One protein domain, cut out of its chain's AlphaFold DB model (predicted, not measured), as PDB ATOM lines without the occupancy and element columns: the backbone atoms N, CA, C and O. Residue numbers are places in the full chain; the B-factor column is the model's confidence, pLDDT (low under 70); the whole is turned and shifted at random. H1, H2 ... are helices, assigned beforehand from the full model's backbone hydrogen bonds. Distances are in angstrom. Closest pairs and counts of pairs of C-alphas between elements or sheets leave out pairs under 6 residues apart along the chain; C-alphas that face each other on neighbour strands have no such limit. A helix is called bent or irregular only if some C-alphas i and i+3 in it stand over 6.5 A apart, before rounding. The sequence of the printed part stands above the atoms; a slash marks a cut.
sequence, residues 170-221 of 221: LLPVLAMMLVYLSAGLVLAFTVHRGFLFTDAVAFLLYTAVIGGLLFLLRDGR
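AT A GLANCE: This is residues 170 to 221 of the 221 residues of an uncharacterized protein of Chloroflexi bacterium (UniProt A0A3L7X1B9). Two long helices, H1 and then H2, meet near their ends at a tight link and make a wide V, nearly an L, with no other named part filling the space between the arms. Nearly the full length of both arms stands free. The printed part has 52 residues, with two named helices in the order H1, H2 and no named strand; the class is all helix. The whole is extended, with a radius of gyration of the C-alphas of 19.6 A, and the C-alphas span 61 by 28 by 5 A.

HOW THE PARTS SIT: H1, residues 171 to 191, and H2, residues 195 to 219, are joined by a tight link of 3 residues. Their lines are about perpendicular, at 81 degrees. The two helices are close but not clearly touching, with 1 pair of C-alphas within 8 A: the closest C-alphas, those of Phe 189 and Leu 196, are 7.8 A apart. Their centres are 31.9 A apart. In H1 and H2, every O i to N i+4 pair is within hydrogen-bond range.

IN THESE COORDINATES: H1 begins at C-alpha 171, at (227.262, 197.424, 157.487), and is 29.9 A long from first to last C-alpha, ending at C-alpha 191, at (204.583, 185.855, 173.089). After His 192, Arg 193 and Gly 194, H2 begins at Phe 195. H2 has 25 residues, is 35.8 A long and ends at C-alpha 219, at (188.278, 160.191, 141.653). Neither helix is bent.

THE WHOLE: The two C-alphas farthest apart, those of Pro 172 and Arg 221, are 60.8 A apart. The printed part has no cut and ends at Arg 221, the chain's last residue. The mean pLDDT of the printed part is 74.1; 17 residues are under 70, namely residues 170, 184, 187 to 199 and 220 to 221.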
ATOM      1  N   LEU A 170     227.419 201.342 155.886       65.56
ATOM      2  CA  LEU A 170     226.066 200.765 155.946       65.56
ATOM      3  C   LEU A 170     226.008 199.406 156.663       65.56
ATOM      4  O   LEU A 170     224.950 199.012 157.147       65.56
ATOM      5  N   LEU A 171     227.140 198.704 156.776       72.19
ATOM      6  CA  LEU A 171     227.262 197.424 157.487       72.19
ATOM      7  C   LEU A 171     226.731 197.450 158.935       72.19
ATOM      8  O   LEU A 171     225.959 196.554 159.276       72.19
ATOM      9  N   PRO A 172     227.072 198.442 159.784       71.50
ATOM     10  CA  PRO A 172     226.546 198.487 161.149       71.50
ATOM     11  C   PRO A 172     225.032 198.739 161.192       71.50
ATOM     12  O   PRO A 172     224.341 198.139 162.011       71.50
ATOM     13  N   VAL A 173     224.489 199.547 160.273       71.62
ATOM     14  CA  VAL A 173     223.035 199.787 160.170       71.62
ATOM     15  C   VAL A 173     222.304 198.501 159.791       71.62
ATOM     16  O   VAL A 173     221.295 198.149 160.400       71.62
ATOM     17  N   LEU A 174     222.843 197.762 158.821       71.44
ATOM     18  CA  LEU A 174     222.258 196.517 158.332       71.44
ATOM     19  C   LEU A 174     222.328 195.411 159.397       71.44
ATOM     20  O   LEU A 174     221.350 194.696 159.604       71.44
ATOM     21  N   ALA A 175     223.435 195.331 160.142       73.88
ATOM     22  CA  ALA A 175     223.567 194.442 161.294       73.88
ATOM     23  C   ALA A 175     222.552 194.783 162.400       73.88
ATOM     24  O   ALA A 175     221.906 193.884 162.938       73.88
ATOM     25  N   MET A 176     222.350 196.071 162.696       78.31
ATOM     26  CA  MET A 176     221.369 196.516 163.687       78.31
ATOM     27  C   MET A 176     219.930 196.195 163.258       78.31
ATOM     28  O   MET A 176     219.147 195.711 164.074       78.31
ATOM     29  N   MET A 177     219.592 196.377 161.975       74.62
ATOM     30  CA  MET A 177     218.294 195.958 161.430       74.62
ATOM     31  C   MET A 177     218.077 194.448 161.575       74.62
ATOM     32  O   MET A 177     216.982 194.025 161.931       74.62
ATOM     33  N   LEU A 178     219.113 193.636 161.356       82.00
ATOM     34  CA  LEU A 178     219.043 192.178 161.488       82.00
ATOM     35  C   LEU A 178     218.853 191.734 162.947       82.00
ATOM     36  O   LEU A 178     218.065 190.828 163.224       82.00
ATOM     37  N   VAL A 179     219.517 192.401 163.893       82.06
ATOM     38  CA  VAL A 179     219.318 192.174 165.335       82.06
ATOM     39  C   VAL A 179     217.907 192.579 165.758       82.06
ATOM     40  O   VAL A 179     217.243 191.828 166.464       82.06
ATOM     41  N   TYR A 180     217.409 193.722 165.286       78.31
ATOM     42  CA  TYR A 180     216.049 194.167 165.584       78.31
ATOM     43  C   TYR A 180     214.997 193.208 165.012       78.31
ATOM     44  O   TYR A 180     214.055 192.825 165.704       78.31
ATOM     45  N   LEU A 181     215.193 192.753 163.771       78.69
ATOM     46  CA  LEU A 181     214.292 191.818 163.102       78.69
ATOM     47  C   LEU A 181     214.301 190.441 163.777       78.69
ATOM     48  O   LEU A 181     213.242 189.858 163.990       78.69
ATOM     49  N   SER A 182     215.473 189.940 164.174       73.38
ATOM     50  CA  SER A 182     215.585 188.667 164.899       73.38
ATOM     51  C   SER A 182     215.021 188.750 166.317       73.38
ATOM     52  O   SER A 182     214.314 187.836 166.727       73.38
ATOM     53  N   ALA A 183     215.240 189.848 167.045       70.44
ATOM     54  CA  ALA A 183     214.643 190.063 168.363       70.44
ATOM     55  C   ALA A 183     213.114 190.186 168.286       70.44
ATOM     56  O   ALA A 183     212.413 189.575 169.091       70.44
ATOM     57  N   GLY A 184     212.591 190.913 167.292       69.88
ATOM     58  CA  GLY A 184     211.156 191.007 167.024       69.88
ATOM     59  C   GLY A 184     210.546 189.657 166.649       69.88
ATOM     60  O   GLY A 184     209.483 189.305 167.153       69.88
ATOM     61  N   LEU A 185     211.248 188.859 165.838       74.00
ATOM     62  CA  LEU A 185     210.837 187.501 165.489       74.00
ATOM     63  C   LEU A 185     210.821 186.599 166.728       74.00
ATOM     64  O   LEU A 185     209.823 185.940 166.988       74.00
ATOM     65  N   VAL A 186     211.888 186.606 167.531       72.44
ATOM     66  CA  VAL A 186     211.964 185.822 168.771       72.44
ATOM     67  C   VAL A 186     210.846 186.221 169.725       72.44
ATOM     68  O   VAL A 186     210.176 185.330 170.229       72.44
ATOM     69  N   LEU A 187     210.602 187.521 169.916       68.38
ATOM     70  CA  LEU A 187     209.527 188.038 170.761       68.38
ATOM     71  C   LEU A 187     208.144 187.632 170.240       68.38
ATOM     72  O   LEU A 187     207.301 187.205 171.025       68.38
ATOM     73  N   ALA A 188     207.920 187.699 168.925       66.19
ATOM     74  CA  ALA A 188     206.704 187.188 168.306       66.19
ATOM     75  C   ALA A 188     206.545 185.688 168.596       66.19
ATOM     76  O   ALA A 188     205.491 185.266 169.058       66.19
ATOM     77  N   PHE A 189     207.604 184.890 168.448       64.50
ATOM     78  CA  PHE A 189     207.586 183.458 168.758       64.50
ATOM     79  C   PHE A 189     207.363 183.152 170.248       64.50
ATOM     80  O   PHE A 189     206.676 182.179 170.560       64.50
ATOM     81  N   THR A 190     207.922 183.931 171.183       63.97
ATOM     82  CA  THR A 190     207.743 183.704 172.629       63.97
ATOM     83  C   THR A 190     206.387 184.166 173.139       63.97
ATOM     84  O   THR A 190     205.784 183.452 173.938       63.97
ATOM     85  N   VAL A 191     205.890 185.317 172.680       66.38
ATOM     86  CA  VAL A 191     204.583 185.855 173.089       66.38
ATOM     87  C   VAL A 191     203.438 185.047 172.461       66.38
ATOM     88  O   VAL A 191     202.431 184.802 173.121       66.38
ATOM     89  N   HIS A 192     203.614 184.517 171.245       59.88
ATOM     90  CA  HIS A 192     202.644 183.638 170.576       59.88
ATOM     91  C   HIS A 192     202.901 182.130 170.760       59.88
ATOM     92  O   HIS A 192     202.469 181.324 169.931       59.88
ATOM     93  N   ARG A 193     203.519 181.686 171.868       53.69
ATOM     94  CA  ARG A 193     203.688 180.237 172.135       53.69
ATOM     95  C   ARG A 193     202.371 179.450 172.212       53.69
ATOM     96  O   ARG A 193     202.386 178.253 171.954       53.69
ATOM     97  N   GLY A 194     201.241 180.103 172.501       54.56
ATOM     98  CA  GLY A 194     199.907 179.489 172.419       54.56
ATOM     99  C   GLY A 194     199.234 179.569 171.038       54.56
ATOM    100  O   GLY A 194     198.291 178.829 170.774       54.56
ATOM    101  N   PHE A 195     199.704 180.441 170.143       53.66
ATOM    102  CA  PHE A 195     199.032 180.736 168.871       53.66
ATOM    103  C   PHE A 195     199.603 179.912 167.712       53.66
ATOM    104  O   PHE A 195     198.840 179.365 166.928       53.66
ATOM    105  N   LEU A 196     200.925 179.701 167.661       60.34
ATOM    106  CA  LEU A 196     201.565 178.951 166.567       60.34
ATOM    107  C   LEU A 196     201.179 177.471 166.518       60.34
ATOM    108  O   LEU A 196     201.098 176.911 165.433       60.34
ATOM    109  N   PHE A 197     200.928 176.828 167.661       63.78
ATOM    110  CA  PHE A 197     200.482 175.433 167.652       63.78
ATOM    111  C   PHE A 197     199.045 175.328 167.134       63.78
ATOM    112  O   PHE A 197     198.753 174.491 166.287       63.78
ATOM    113  N   THR A 198     198.169 176.225 167.588       56.25
ATOM    114  CA  THR A 198     196.759 176.261 167.190       56.25
ATOM    115  C   THR A 198     196.607 176.624 165.712       56.25
ATOM    116  O   THR A 198     195.878 175.938 165.002       56.25
ATOM    117  N   ASP A 199     197.365 177.609 165.222       67.50
ATOM    118  CA  ASP A 199     197.353 178.005 163.812       67.50
ATOM    119  C   ASP A 199     198.060 176.995 162.907       67.50
ATOM    120  O   ASP A 199     197.562 176.721 161.822       67.50
ATOM    121  N   ALA A 200     199.169 176.374 163.328       70.19
ATOM    122  CA  ALA A 200     199.807 175.323 162.529       70.19
ATOM    123  C   ALA A 200     198.922 174.073 162.427       70.19
ATOM    124  O   ALA A 200     198.818 173.481 161.351       70.19
ATOM    125  N   VAL A 201     198.244 173.694 163.519       75.00
ATOM    126  CA  VAL A 201     197.247 172.616 163.510       75.00
ATOM    127  C   VAL A 201     196.065 173.005 162.628       75.00
ATOM    128  O   VAL A 201     195.678 172.204 161.782       75.00
ATOM    129  N   ALA A 202     195.534 174.225 162.749       76.00
ATOM    130  CA  ALA A 202     194.448 174.704 161.900       76.00
ATOM    131  C   ALA A 202     194.843 174.699 160.415       76.00
ATOM    132  O   ALA A 202     194.076 174.212 159.589       76.00
ATOM    133  N   PHE A 203     196.052 175.147 160.071       78.62
ATOM    134  CA  PHE A 203     196.551 175.167 158.695       78.62
ATOM    135  C   PHE A 203     196.729 173.754 158.128       78.62
ATOM    136  O   PHE A 203     196.333 173.492 156.991       78.62
ATOM    137  N   LEU A 204     197.266 172.817 158.920       83.25
ATOM    138  CA  LEU A 204     197.364 171.400 158.548       83.25
ATOM    139  C   LEU A 204     195.987 170.770 158.331       83.25
ATOM    140  O   LEU A 204     195.784 170.078 157.334       83.25
ATOM    141  N   LEU A 205     195.036 171.036 159.226       86.69
ATOM    142  CA  LEU A 205     193.676 170.505 159.142       86.69
ATOM    143  C   LEU A 205     192.949 171.074 157.919       86.69
ATOM    144  O   LEU A 205     192.332 170.328 157.165       86.69
ATOM    145  N   TYR A 206     193.102 172.373 157.659       85.81
ATOM    146  CA  TYR A 206     192.520 173.045 156.499       85.81
ATOM    147  C   TYR A 206     193.115 172.526 155.183       85.81
ATOM    148  O   TYR A 206     192.386 172.242 154.234       85.81
ATOM    149  N   THR A 207     194.433 172.311 155.146       88.12
ATOM    150  CA  THR A 207     195.130 171.749 153.979       88.12
ATOM    151  C   THR A 207     194.730 170.292 153.738       88.12
ATOM    152  O   THR A 207     194.513 169.903 152.592       88.12
ATOM    153  N   ALA A 208     194.569 169.492 154.795       90.25
ATOM    154  CA  ALA A 208     194.110 168.108 154.693       90.25
ATOM    155  C   ALA A 208     192.654 168.014 154.213       90.25
ATOM    156  O   ALA A 208     192.349 167.194 153.348       90.25
ATOM    157  N   VAL A 209     191.762 168.876 154.717       92.62
ATOM    158  CA  VAL A 209     190.354 168.925 154.289       92.62
ATOM    159  C   VAL A 209     190.243 169.360 152.829       92.62
ATOM    160  O   VAL A 209     189.570 168.690 152.049       92.62
ATOM    161  N   ILE A 210     190.932 170.433 152.431       88.81
ATOM    162  CA  ILE A 210     190.921 170.902 151.038       88.81
ATOM    163  C   ILE A 210     191.562 169.870 150.111       88.81
ATOM    164  O   ILE A 210     191.008 169.568 149.056       88.81
ATOM    165  N   GLY A 211     192.697 169.292 150.507       88.94
ATOM    166  CA  GLY A 211     193.375 168.248 149.745       88.94
ATOM    167  C   GLY A 211     192.510 167.000 149.568       88.94
ATOM    168  O   GLY A 211     192.398 166.489 148.458       88.94
ATOM    169  N   GLY A 212     191.835 166.552 150.629       89.44
ATOM    170  CA  GLY A 212     190.910 165.418 150.587       89.44
ATOM    171  C   GLY A 212     189.676 165.687 149.725       89.44
ATOM    172  O   GLY A 212     189.273 164.825 148.948       89.44
ATOM    173  N   LEU A 213     189.115 166.899 149.792       87.44
ATOM    174  CA  LEU A 213     187.992 167.306 148.944       87.44
ATOM    175  C   LEU A 213     188.395 167.330 147.462       87.44
ATOM    176  O   LEU A 213     187.670 166.814 146.615       87.44
ATOM    177  N   LEU A 214     189.569 167.885 147.148       87.38
ATOM    178  CA  LEU A 214     190.114 167.897 145.788       87.38
ATOM    179  C   LEU A 214     190.421 166.484 145.276       87.38
ATOM    180  O   LEU A 214     190.223 166.213 144.094       87.38
ATOM    181  N   PHE A 215     190.875 165.584 146.149       87.31
ATOM    182  CA  PHE A 215     191.123 164.184 145.813       87.31
ATOM    183  C   PHE A 215     189.818 163.427 145.512       87.31
ATOM    184  O   PHE A 215     189.704 162.786 144.473       87.31
ATOM    185  N   LEU A 216     188.788 163.591 146.347       84.94
ATOM    186  CA  LEU A 216     187.460 163.007 146.115       84.94
ATOM    187  C   LEU A 216     186.795 163.537 144.836       84.94
ATOM    188  O   LEU A 216     186.169 162.777 144.102       84.94
ATOM    189  N   LEU A 217     186.957 164.827 144.536       83.44
ATOM    190  CA  LEU A 217     186.472 165.425 143.287       83.44
ATOM    191  C   LEU A 217     187.236 164.932 142.050       83.44
ATOM    192  O   LEU A 217     186.714 165.019 140.938       83.44
ATOM    193  N   ARG A 218     188.464 164.434 142.227       80.50
ATOM    194  CA  ARG A 218     189.293 163.881 141.153       80.50
ATOM    195  C   ARG A 218     188.938 162.428 140.830       80.50
ATOM    196  O   ARG A 218     188.926 162.098 139.651       80.50
ATOM    197  N   ASP A 219     188.623 161.613 141.834       73.75
ATOM    198  CA  ASP A 219     188.278 160.191 141.653       73.75
ATOM    199  C   ASP A 219     186.783 159.947 141.359       73.75
ATOM    200  O   ASP A 219     186.388 158.841 141.004       73.75
ATOM    201  N   GLY A 220     185.935 160.973 141.486       61.69
ATOM    202  CA  GLY A 220     184.502 160.917 141.168       61.69
ATOM    203  C   GLY A 220     184.134 161.154 139.693       61.69
ATOM    204  O   GLY A 220     182.969 161.442 139.412       61.69
ATOM    205  N   ARG A 221     185.099 161.096 138.767       52.84
ATOM    206  CA  ARG A 221     184.898 161.137 137.306       52.84
ATOM    207  C   ARG A 221     185.373 159.839 136.675       52.84
ATOM    208  O   ARG A 221     184.704 159.410 135.712       52.84
TER     209      ARG A 221